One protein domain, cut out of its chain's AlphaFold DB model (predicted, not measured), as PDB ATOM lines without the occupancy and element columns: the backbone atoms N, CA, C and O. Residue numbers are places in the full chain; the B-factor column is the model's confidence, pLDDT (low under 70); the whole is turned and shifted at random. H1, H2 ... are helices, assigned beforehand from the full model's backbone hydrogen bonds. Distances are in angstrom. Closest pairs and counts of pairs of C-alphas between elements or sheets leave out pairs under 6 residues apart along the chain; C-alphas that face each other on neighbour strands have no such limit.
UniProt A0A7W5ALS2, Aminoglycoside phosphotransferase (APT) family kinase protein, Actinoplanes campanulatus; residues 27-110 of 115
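This is residues 27 to 110 of the 115 residues of the protein "Aminoglycoside phosphotransferase (APT) family kinase protein" of Actinoplanes campanulatus (UniProt A0A7W5ALS2). Two long helices, H3 and H4, lie side by side as a helical hairpin, running opposite ways at a shallow tilt, and the short helix H1 packs across H3 on its one flank. The short helix H2 lies farther out, beyond H1 as seen from H3, and touches no helix. The printed part has 84 residues with four named helices, in the order H1, H2, H3, H4 along the chain, and no named strand; the class is all helix. It is only just compact, close to loose, with a radius of gyration of the C-alphas of 14.1 A, and the C-alphas span 43 by 29 by 18 A along their three main axes.

Begin at Pro 27 and go on to C-alpha 29 at (72.020, -86.569, 40.378), where H1 begins; it holds residues 29 to 34. Read on through residues 35 to 46, which hold no named element, to H2, residues 47 to 52. Find C-alpha 59 at (78.088, -88.759, 54.483); from there H3 runs to residue 79, 30.1 A from first to last C-alpha, and with 21 residues it is the longest helix. H4 holds residues 91 to 108 and is 25.9 A long; it ends at C-alpha 108 at (85.043, -93.814, 46.991).

Look first at H1 and H3, which touch: the C-alphas of Thr 32 and Arg 69 are their closest, 5.8 A apart. H3 touches H1 with residues 65 to 72 alone. Their lines stand at a steep tilt of 67 degrees and they run the same way. H1 and H2 are close but not clearly touching, with the C-alphas of Ala 34 and Phe 48 the closest at 6.8 A; they run opposite ways at a shallow tilt of 25 degrees. H2 and H3 are apart, though they follow each other in the chain. Now look at the hairpin of H3 and H4: they touch, closest at the C-alphas of Leu 70 and Leu 101, 5.8 A apart, and run opposite ways at a shallow tilt of 26 degrees. H4 is apart from H1 and from H2. In H2, H3 and H4 every O i to N i+4 pair is within hydrogen-bond range; in H1 1 of 2 is.

The two C-alphas farthest apart are those of Glu 54 and Glu 88, at 43.9 A. The printed part has no cut. The links from H1 to H2, 12 residues, and from H3 to H4, 11 residues, are long; the link from H2 to H3, 6 residues, is short. The mean pLDDT of the printed part is 93.7, and no printed residue is under 70.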
ATOM      1  N   PRO A  27      67.294 -87.054  43.349       91.00
ATOM      2  CA  PRO A  27      67.469 -85.665  42.940       91.00
ATOM      3  C   PRO A  27      68.915 -85.146  43.037       91.00
ATOM      4  O   PRO A  27      69.283 -84.214  42.321       91.00
ATOM      5  N   LEU A  28      69.776 -85.762  43.862       93.00
ATOM      6  CA  LEU A  28      71.199 -85.399  43.949       93.00
ATOM      7  C   LEU A  28      71.952 -85.598  42.628       93.00
ATOM      8  O   LEU A  28      73.019 -85.016  42.436       93.00
ATOM      9  N   LEU A  29      71.414 -86.386  41.693       92.81
ATOM     10  CA  LEU A  29      72.020 -86.569  40.378       92.81
ATOM     11  C   LEU A  29      72.186 -85.237  39.630       92.81
ATOM     12  O   LEU A  29      73.219 -85.013  38.992       92.81
ATOM     13  N   ASP A  30      71.216 -84.324  39.745       90.81
ATOM     14  CA  ASP A  30      71.226 -83.045  39.024       90.81
ATOM     15  C   ASP A  30      72.375 -82.119  39.440       90.81
ATOM     16  O   ASP A  30      72.851 -81.306  38.640       90.81
ATOM     17  N   PHE A  31      72.880 -82.299  40.659       93.25
ATOM     18  CA  PHE A  31      73.900 -81.459  41.271       93.25
ATOM     19  C   PHE A  31      75.243 -81.594  40.549       93.25
ATOM     20  O   PHE A  31      75.971 -80.615  40.378       93.25
ATOM     21  N   THR A  32      75.544 -82.796  40.051       92.44
ATOM     22  CA  THR A  32      76.795 -83.092  39.334       92.44
ATOM     23  C   THR A  32      76.926 -82.305  38.031       92.44
ATOM     24  O   THR A  32      78.012 -81.874  37.656       92.44
ATOM     25  N   SER A  33      75.803 -82.065  37.353       87.00
ATOM     26  CA  SER A  33      75.760 -81.270  36.126       87.00
ATOM     27  C   SER A  33      75.675 -79.761  36.369       87.00
ATOM     28  O   SER A  33      76.014 -78.995  35.466       87.00
ATOM     29  N   ALA A  34      75.243 -79.333  37.562       89.19
ATOM     30  CA  ALA A  34      75.196 -77.924  37.944       89.19
ATOM     31  C   ALA A  34      76.597 -77.365  38.250       89.19
ATOM     32  O   ALA A  34      76.903 -76.241  37.862       89.19
ATOM     33  N   ALA A  35      77.463 -78.172  38.869       89.75
ATOM     34  CA  ALA A  35      78.876 -77.867  39.098       89.75
ATOM     35  C   ALA A  35      79.775 -78.761  38.229       89.75
ATOM     36  O   ALA A  35      80.592 -79.522  38.737       89.75
ATOM     37  N   LEU A  36      79.612 -78.694  36.902       90.06
ATOM     38  CA  LEU A  36      80.366 -79.550  35.981       90.06
ATOM     39  C   LEU A  36      81.885 -79.432  36.224       90.06
ATOM     40  O   LEU A  36      82.419 -78.323  36.261       90.06
ATOM     41  N   PHE A  37      82.557 -80.579  36.366       92.12
ATOM     42  CA  PHE A  37      83.991 -80.705  36.688       92.12
ATOM     43  C   PHE A  37      84.425 -80.138  38.049       92.12
ATOM     44  O   PHE A  37      85.622 -79.962  38.283       92.12
ATOM     45  N   ARG A  38      83.472 -79.836  38.933       92.69
ATOM     46  CA  ARG A  38      83.696 -79.318  40.286       92.69
ATOM     47  C   ARG A  38      82.865 -80.107  41.300       92.69
ATOM     48  O   ARG A  38      82.063 -80.975  40.945       92.69
ATOM     49  N   ARG A  39      83.075 -79.815  42.580       94.06
ATOM     50  CA  ARG A  39      82.342 -80.400  43.703       94.06
ATOM     51  C   ARG A  39      81.408 -79.349  44.280       94.06
ATOM     52  O   ARG A  39      81.852 -78.372  44.867       94.06
ATOM     53  N   ILE A  40      80.107 -79.539  44.079       92.88
ATOM     54  CA  ILE A  40      79.086 -78.601  44.559       92.88
ATOM     55  C   ILE A  40      79.087 -78.505  46.092       92.88
ATOM     56  O   ILE A  40      78.760 -77.463  46.646       92.88
ATOM     57  N   GLU A  41      79.457 -79.591  46.776       92.81
ATOM     58  CA  GLU A  41      79.547 -79.668  48.233       92.81
ATOM     59  C   GLU A  41      80.646 -78.767  48.810       92.81
ATOM     60  O   GLU A  41      80.552 -78.369  49.968       92.81
ATOM     61  N   ASP A  42      81.623 -78.386  47.985       94.44
ATOM     62  CA  ASP A  42      82.683 -77.440  48.337       94.44
ATOM     63  C   ASP A  42      82.278 -75.981  48.023       94.44
ATOM     64  O   ASP A  42      83.034 -75.047  48.289       94.44
ATOM     65  N   GLU A  43      81.072 -75.759  47.476       93.31
ATOM     66  CA  GLU A  43      80.565 -74.456  47.026       93.31
ATOM     67  C   GLU A  43      79.199 -74.112  47.669       93.31
ATOM     68  O   GLU A  43      78.193 -73.995  46.967       93.31
ATOM     69  N   PRO A  44      79.111 -73.898  48.999       90.44
ATOM     70  CA  PRO A  44      77.836 -73.661  49.697       90.44
ATOM     71  C   PRO A  44      77.086 -72.396  49.232       90.44
ATOM     72  O   PRO A  44      75.863 -72.298  49.350       90.44
ATOM     73  N   GLU A  45      77.805 -71.424  48.671       92.31
ATOM     74  CA  GLU A  45      77.239 -70.189  48.113       92.31
ATOM     75  C   GLU A  45      76.798 -70.337  46.648       92.31
ATOM     76  O   GLU A  45      76.307 -69.381  46.046       92.31
ATOM     77  N   HIS A  46      76.950 -71.524  46.048       92.06
ATOM     78  CA  HIS A  46      76.607 -71.730  44.649       92.06
ATOM     79  C   HIS A  46      75.114 -71.428  44.408       92.06
ATOM     80  O   HIS A  46      74.256 -72.017  45.074       92.06
ATOM     81  N   PRO A  47      74.753 -70.581  43.419       90.00
ATOM     82  CA  PRO A  47      73.365 -70.162  43.193       90.00
ATOM     83  C   PRO A  47      72.386 -71.322  42.985       90.00
ATOM     84  O   PRO A  47      71.224 -71.233  43.370       90.00
ATOM     85  N   PHE A  48      72.865 -72.429  42.404       90.31
ATOM     86  CA  PHE A  48      72.083 -73.661  42.287       90.31
ATOM     87  C   PHE A  48      71.623 -74.187  43.652       90.31
ATOM     88  O   PHE A  48      70.440 -74.458  43.801       90.31
ATOM     89  N   LEU A  49      72.513 -74.289  44.648       92.00
ATOM     90  CA  LEU A  49      72.149 -74.772  45.986       92.00
ATOM     91  C   LEU A  49      71.162 -73.822  46.665       92.00
ATOM     92  O   LEU A  49      70.145 -74.264  47.191       92.00
ATOM     93  N   GLN A  50      71.421 -72.514  46.573       90.00
ATOM     94  CA  GLN A  50      70.541 -71.479  47.122       90.00
ATOM     95  C   GLN A  50      69.125 -71.554  46.527       90.00
ATOM     96  O   GLN A  50      68.138 -71.411  47.245       90.00
ATOM     97  N   GLY A  51      69.015 -71.808  45.219       89.25
ATOM     98  CA  GLY A  51      67.733 -71.957  44.529       89.25
ATOM     99  C   GLY A  51      67.059 -73.319  44.725       89.25
ATOM    100  O   GLY A  51      65.841 -73.409  44.594       89.25
ATOM    101  N   TYR A  52      67.826 -74.370  45.029       89.62
ATOM    102  CA  TYR A  52      67.303 -75.721  45.246       89.62
ATOM    103  C   TYR A  52      66.596 -75.860  46.603       89.62
ATOM    104  O   TYR A  52      65.648 -76.634  46.736       89.62
ATOM    105  N   GLY A  53      67.030 -75.080  47.597       87.44
ATOM    106  CA  GLY A  53      66.485 -75.080  48.953       87.44
ATOM    107  C   GLY A  53      67.337 -75.890  49.930       87.44
ATOM    108  O   GLY A  53      68.533 -76.085  49.726       87.44
ATOM    109  N   GLU A  54      66.731 -76.339  51.028       86.00
ATOM    110  CA  GLU A  54      67.455 -77.064  52.071       86.00
ATOM    111  C   GLU A  54      67.834 -78.477  51.599       86.00
ATOM    112  O   GLU A  54      66.976 -79.323  51.340       86.00
ATOM    113  N   VAL A  55      69.140 -78.734  51.488       86.12
ATOM    114  CA  VAL A  55      69.697 -80.024  51.064       86.12
ATOM    115  C   VAL A  55      70.620 -80.547  52.150       86.12
ATOM    116  O   VAL A  55      71.603 -79.910  52.522       86.12
ATOM    117  N   ARG A  56      70.338 -81.757  52.633       89.88
ATOM    118  CA  ARG A  56      71.204 -82.442  53.591       89.88
ATOM    119  C   ARG A  56      72.332 -83.171  52.860       89.88
ATOM    120  O   ARG A  56      72.123 -84.247  52.306       89.88
ATOM    121  N   LEU A  57      73.530 -82.594  52.897       91.38
ATOM    122  CA  LEU A  57      74.762 -83.195  52.373       91.38
ATOM    123  C   LEU A  57      75.503 -83.979  53.467       91.38
ATOM    124  O   LEU A  57      76.603 -83.627  53.879       91.38
ATOM    125  N   ASP A  58      74.868 -85.031  53.985       92.38
ATOM    126  CA  ASP A  58      75.504 -85.946  54.937       92.38
ATOM    127  C   ASP A  58      76.412 -86.979  54.248       92.38
ATOM    128  O   ASP A  58      76.469 -87.069  53.022       92.38
ATOM    129  N   ALA A  59      77.145 -87.779  55.028       92.50
ATOM    130  CA  ALA A  59      78.088 -88.759  54.483       92.50
ATOM    131  C   ALA A  59      77.467 -89.704  53.423       92.50
ATOM    132  O   ALA A  59      78.087 -89.901  52.373       92.50
ATOM    133  N   PRO A  60      76.246 -90.252  53.606       92.94
ATOM    134  CA  PRO A  60      75.556 -90.978  52.542       92.94
ATOM    135  C   PRO A  60      75.290 -90.144  51.281       92.94
ATOM    136  O   PRO A  60      75.465 -90.664  50.178       92.94
ATOM    137  N   ALA A  61      74.847 -88.889  51.412       94.50
ATOM    138  CA  ALA A  61      74.609 -87.999  50.274       94.50
ATOM    139  C   ALA A  61      75.901 -87.686  49.505       94.50
ATOM    140  O   ALA A  61      75.928 -87.817  48.281       94.50
ATOM    141  N   LEU A  62      76.987 -87.372  50.213       94.56
ATOM    142  CA  LEU A  62      78.304 -87.120  49.619       94.56
ATOM    143  C   LEU A  62      78.817 -88.342  48.845       94.56
ATOM    144  O   LEU A  62      79.296 -88.217  47.720       94.56
ATOM    145  N   ARG A  63      78.622 -89.553  49.384       95.06
ATOM    146  CA  ARG A  63      79.007 -90.779  48.674       95.06
ATOM    147  C   ARG A  63      78.199 -90.996  47.393       95.06
ATOM    148  O   ARG A  63      78.757 -91.443  46.392       95.06
ATOM    149  N   ARG A  64      76.899 -90.672  47.399       95.69
ATOM    150  CA  ARG A  64      76.070 -90.715  46.183       95.69
ATOM    151  C   ARG A  64      76.524 -89.677  45.161       95.69
ATOM    152  O   ARG A  64      76.656 -90.030  43.996       95.69
ATOM    153  N   LEU A  65      76.847 -88.454  45.588       95.88
ATOM    154  CA  LEU A  65      77.408 -87.427  44.704       95.88
ATOM    155  C   LEU A  65      78.702 -87.893  44.026       95.88
ATOM    156  O   LEU A  65      78.827 -87.735  42.812       95.88
ATOM    157  N   SER A  66      79.607 -88.548  44.759       96.19
ATOM    158  CA  SER A  66      80.808 -89.148  44.162       96.19
ATOM    159  C   SER A  66      80.495 -90.235  43.134       96.19
ATOM    160  O   SER A  66      81.053 -90.233  42.039       96.19
ATOM    161  N   LEU A  67      79.548 -91.135  43.424       96.81
ATOM    162  CA  LEU A  67      79.104 -92.145  42.453       96.81
ATOM    163  C   LEU A  67      78.479 -91.509  41.202       96.81
ATOM    164  O   LEU A  67      78.721 -91.969  40.087       96.81
ATOM    165  N   TYR A  68      77.698 -90.441  41.369       96.44
ATOM    166  CA  TYR A  68      77.085 -89.719  40.258       96.44
ATOM    167  C   TYR A  68      78.114 -88.959  39.419       96.44
ATOM    168  O   TYR A  68      78.013 -88.980  38.193       96.44
ATOM    169  N   ARG A  69      79.140 -88.356  40.034       96.69
ATOM    170  CA  ARG A  69      80.261 -87.745  39.303       96.69
ATOM    171  C   ARG A  69      81.074 -88.786  38.548       96.69
ATOM    172  O   ARG A  69      81.320 -88.594  37.361       96.69
ATOM    173  N   LEU A  70      81.412 -89.911  39.184       97.00
ATOM    174  CA  LEU A  70      82.077 -91.037  38.523       97.00
ATOM    175  C   LEU A  70      81.278 -91.492  37.291       97.00
ATOM    176  O   LEU A  70      81.831 -91.617  36.198       97.00
ATOM    177  N   HIS A  71      79.964 -91.684  37.449       95.62
ATOM    178  CA  HIS A  71      79.074 -92.044  36.348       95.62
ATOM    179  C   HIS A  71      79.074 -90.989  35.234       95.62
ATOM    180  O   HIS A  71      79.207 -91.344  34.064       95.62
ATOM    181  N   LEU A  72      78.970 -89.702  35.579       95.06
ATOM    182  CA  LEU A  72      78.987 -88.602  34.616       95.06
ATOM    183  C   LEU A  72      80.309 -88.547  33.839       95.06
ATOM    184  O   LEU A  72      80.285 -88.460  32.613       95.06
ATOM    185  N   HIS A  73      81.456 -88.630  34.515       96.31
ATOM    186  CA  HIS A  73      82.770 -88.596  33.868       96.31
ATOM    187  C   HIS A  73      82.999 -89.822  32.972       96.31
ATOM    188  O   HIS A  73      83.520 -89.691  31.859       96.31
ATOM    189  N   LEU A  74      82.538 -91.004  33.396       96.25
ATOM    190  CA  LEU A  74      82.582 -92.213  32.576       96.25
ATOM    191  C   LEU A  74      81.687 -92.076  31.340       96.25
ATOM    192  O   LEU A  74      82.128 -92.361  30.227       96.25
ATOM    193  N   LEU A  75      80.455 -91.589  31.516       94.81
ATOM    194  CA  LEU A  75      79.525 -91.321  30.421       94.81
ATOM    195  C   LEU A  75      80.142 -90.352  29.407       94.81
ATOM    196  O   LEU A  75      80.131 -90.626  28.210       94.81
ATOM    197  N   MET A  76      80.727 -89.247  29.877       94.62
ATOM    198  CA  MET A  76      81.415 -88.283  29.017       94.62
ATOM    199  C   MET A  76      82.561 -88.939  28.246       94.62
ATOM    200  O   MET A  76      82.680 -88.716  27.044       94.62
ATOM    201  N   THR A  77      83.346 -89.795  28.903       95.56
ATOM    202  CA  THR A  77      84.447 -90.538  28.274       95.56
ATOM    203  C   THR A  77      83.964 -91.458  27.156       95.56
ATOM    204  O   THR A  77      84.538 -91.458  26.067       95.56
ATOM    205  N   VAL A  78      82.877 -92.199  27.388       95.50
ATOM    206  CA  VAL A  78      82.283 -93.115  26.400       95.50
ATOM    207  C   VAL A  78      81.618 -92.358  25.243       95.50
ATOM    208  O   VAL A  78      81.645 -92.826  24.106       95.50
ATOM    209  N   GLU A  79      81.049 -91.178  25.496       95.19
ATOM    210  CA  GLU A  79      80.378 -90.370  24.470       95.19
ATOM    211  C   GLU A  79      81.330 -89.533  23.600       95.19
ATOM    212  O   GLU A  79      80.937 -89.107  22.514       95.19
ATOM    213  N   MET A  80      82.565 -89.260  24.035       95.38
ATOM    214  CA  MET A  80      83.494 -88.409  23.274       95.38
ATOM    215  C   MET A  80      83.665 -88.850  21.804       95.38
ATOM    216  O   MET A  80      83.463 -88.007  20.919       95.38
ATOM    217  N   PRO A  81      83.913 -90.141  21.493       93.44
ATOM    218  CA  PRO A  81      84.078 -90.586  20.110       93.44
ATOM    219  C   PRO A  81      82.840 -90.354  19.235       93.44
ATOM    220  O   PRO A  81      82.969 -89.901  18.096       93.44
ATOM    221  N   SER A  82      81.628 -90.597  19.754       94.06
ATOM    222  CA  SER A  82      80.387 -90.378  18.991       94.06
ATOM    223  C   SER A  82      80.127 -88.892  18.719       94.06
ATOM    224  O   SER A  82      79.485 -88.536  17.730       94.06
ATOM    225  N   ARG A  83      80.704 -88.012  19.545       92.38
ATOM    226  CA  ARG A  83      80.690 -86.552  19.392       92.38
ATOM    227  C   ARG A  83      81.859 -86.014  18.557       92.38
ATOM    228  O   ARG A  83      82.038 -84.800  18.501       92.38
ATOM    229  N   ARG A  84      82.633 -86.888  17.894       95.06
ATOM    230  CA  ARG A  84      83.845 -86.549  17.116       95.06
ATOM    231  C   ARG A  84      84.946 -85.876  17.947       95.06
ATOM    232  O   ARG A  84      85.782 -85.167  17.400       95.06
ATOM    233  N   ILE A  85      84.953 -86.106  19.257       94.38
ATOM    234  CA  ILE A  85      86.044 -85.712  20.146       94.38
ATOM    235  C   ILE A  85      86.953 -86.934  20.249       94.38
ATOM    236  O   ILE A  85      86.566 -87.930  20.857       94.38
ATOM    237  N   THR A  86      88.121 -86.896  19.613       94.19
ATOM    238  CA  THR A  86      89.080 -88.010  19.654       94.19
ATOM    239  C   THR A  86      90.258 -87.686  20.561       94.19
ATOM    240  O   THR A  86      90.537 -86.517  20.835       94.19
ATOM    241  N   ARG A  87      90.957 -88.724  21.030       93.69
ATOM    242  CA  ARG A  87      92.131 -88.569  21.898       93.69
ATOM    243  C   ARG A  87      93.269 -87.843  21.183       93.69
ATOM    244  O   ARG A  87      94.010 -87.112  21.820       93.69
ATOM    245  N   GLU A  88      93.391 -88.024  19.873       94.69
ATOM    246  CA  GLU A  88      94.430 -87.397  19.057       94.69
ATOM    247  C   GLU A  88      94.170 -85.899  18.865       94.69
ATOM    248  O   GLU A  88      95.107 -85.108  18.869       94.69
ATOM    249  N   ALA A  89      92.902 -85.507  18.696       95.31
ATOM    250  CA  ALA A  89      92.519 -84.116  18.464       95.31
ATOM    251  C   ALA A  89      92.339 -83.310  19.762       95.31
ATOM    252  O   ALA A  89      92.512 -82.093  19.747       95.31
ATOM    253  N   HIS A  90      91.971 -83.979  20.859       96.25
ATOM    254  CA  HIS A  90      91.658 -83.361  22.153       96.25
ATOM    255  C   HIS A  90      92.275 -84.133  23.334       96.25
ATOM    256  O   HIS A  90      91.536 -84.579  24.225       96.25
ATOM    257  N   PRO A  91      93.603 -84.346  23.354       96.06
ATOM    258  CA  PRO A  91      94.264 -85.116  24.408       96.06
ATOM    259  C   PRO A  91      93.979 -84.554  25.807       96.06
ATOM    260  O   PRO A  91      93.700 -85.323  26.727       96.06
ATOM    261  N   GLU A  92      93.906 -83.229  25.944       96.56
ATOM    262  CA  GLU A  92      93.656 -82.534  27.208       96.56
ATOM    263  C   GLU A  92      92.299 -82.890  27.829       96.56
ATOM    264  O   GLU A  92      92.160 -82.966  29.049       96.56
ATOM    265  N   ARG A  93      91.279 -83.157  27.001       94.31
ATOM    266  CA  ARG A  93      89.948 -83.544  27.494       94.31
ATOM    267  C   ARG A  93      89.946 -84.961  28.047       94.31
ATOM    268  O   ARG A  93      89.279 -85.225  29.044       94.31
ATOM    269  N   TYR A  94      90.678 -85.860  27.395       95.25
ATOM    270  CA  TYR A  94      90.827 -87.239  27.846       95.25
ATOM    271  C   TYR A  94      91.640 -87.315  29.133       95.25
ATOM    272  O   TYR A  94      91.251 -88.040  30.043       95.25
ATOM    273  N   GLU A  95      92.739 -86.568  29.209       96.62
ATOM    274  CA  GLU A  95      93.573 -86.479  30.410       96.62
ATOM    275  C   GLU A  95      92.771 -85.915  31.579       96.62
ATOM    276  O   GLU A  95      92.677 -86.564  32.618       96.62
ATOM    277  N   ARG A  96      92.065 -84.795  31.377       96.81
ATOM    278  CA  ARG A  96      91.265 -84.198  32.448       96.81
ATOM    279  C   ARG A  96      90.149 -85.116  32.947       96.81
ATOM    280  O   ARG A  96      89.889 -85.170  34.144       96.81
ATOM    281  N   LEU A  97      89.463 -85.832  32.053       96.81
ATOM    282  CA  LEU A  97      88.429 -86.789  32.462       96.81
ATOM    283  C   LEU A  97      89.012 -88.006  33.187       96.81
ATOM    284  O   LEU A  97      88.366 -88.510  34.100       96.81
ATOM    285  N   ALA A  98      90.210 -88.461  32.810       96.62
ATOM    286  CA  ALA A  98      90.903 -89.531  33.521       96.62
ATOM    287  C   ALA A  98      91.287 -89.099  34.944       96.62
ATOM    288  O   ALA A  98      90.962 -89.810  35.889       96.62
ATOM    289  N   GLU A  99      91.857 -87.900  35.112       97.81
ATOM    290  CA  GLU A  99      92.161 -87.327  36.432       97.81
ATOM    291  C   GLU A  99      90.913 -87.262  37.319       97.81
ATOM    292  O   GLU A  99      90.912 -87.747  38.447       97.81
ATOM    293  N   LEU A 100      89.815 -86.725  36.784       97.44
ATOM    294  CA  LEU A 100      88.549 -86.613  37.506       97.44
ATOM    295  C   LEU A 100      87.933 -87.978  37.859       97.44
ATOM    296  O   LEU A 100      87.214 -88.091  38.852       97.44
ATOM    297  N   LEU A 101      88.161 -89.016  37.051       97.12
ATOM    298  CA  LEU A 101      87.754 -90.383  37.386       97.12
ATOM    299  C   LEU A 101      88.606 -90.944  38.530       97.12
ATOM    300  O   LEU A 101      88.048 -91.510  39.469       97.12
ATOM    301  N   ASP A 102      89.924 -90.752  38.481       97.88
ATOM    302  CA  ASP A 102      90.853 -91.209  39.519       97.88
ATOM    303  C   ASP A 102      90.604 -90.506  40.864       97.88
ATOM    304  O   ASP A 102      90.636 -91.150  41.920       97.88
ATOM    305  N   GLU A 103      90.283 -89.209  40.843       96.44
ATOM    306  CA  GLU A 103      89.861 -88.436  42.019       96.44
ATOM    307  C   GLU A 103      88.616 -89.057  42.681       96.44
ATOM    308  O   GLU A 103      88.593 -89.276  43.897       96.44
ATOM    309  N   GLU A 104      87.588 -89.404  41.897       96.25
ATOM    310  CA  GLU A 104      86.358 -90.006  42.427       96.25
ATOM    311  C   GLU A 104      86.557 -91.455  42.893       96.25
ATOM    312  O   GLU A 104      86.010 -91.847  43.924       96.25
ATOM    313  N   LEU A 105      87.378 -92.250  42.200       97.25
ATOM    314  CA  LEU A 105      87.754 -93.593  42.656       97.25
ATOM    315  C   LEU A 105      88.513 -93.538  43.987       97.25
ATOM    316  O   LEU A 105      88.237 -94.334  44.887       97.25
ATOM    317  N   THR A 106      89.427 -92.576  44.133       96.75
ATOM    318  CA  THR A 106      90.178 -92.354  45.373       96.75
ATOM    319  C   THR A 106      89.251 -91.965  46.520       96.75
ATOM    320  O   THR A 106      89.388 -92.492  47.624       96.75
ATOM    321  N   GLU A 107      88.284 -91.078  46.271       94.25
ATOM    322  CA  GLU A 107      87.285 -90.692  47.270       94.25
ATOM    323  C   GLU A 107      86.423 -91.889  47.694       94.25
ATOM    324  O   GLU A 107      86.255 -92.155  48.882       94.25
ATOM    325  N   LEU A 108      85.924 -92.671  46.733       95.00
ATOM    326  CA  LEU A 108      85.043 -93.814  46.991       95.00
ATOM    327  C   LEU A 108      85.736 -94.992  47.683       95.00
ATOM    328  O   LEU A 108      85.053 -95.796  48.331       95.00
ATOM    329  N   ALA A 109      87.059 -95.094  47.545       95.31
ATOM    330  CA  ALA A 109      87.890 -96.070  48.240       95.31
ATOM    331  C   ALA A 109      88.090 -95.731  49.726       95.31
ATOM    332  O   ALA A 109      88.478 -96.609  50.503       95.31
ATOM    333  N   ARG A 110      87.819 -94.487  50.151       91.44
ATOM    334  CA  ARG A 110      87.891 -94.126  51.569       91.44
ATOM    335  C   ARG A 110      86.807 -94.870  52.358       91.44
ATOM    336  O   ARG A 110      85.664 -94.976  51.905       91.44
TER     337      ARG A 110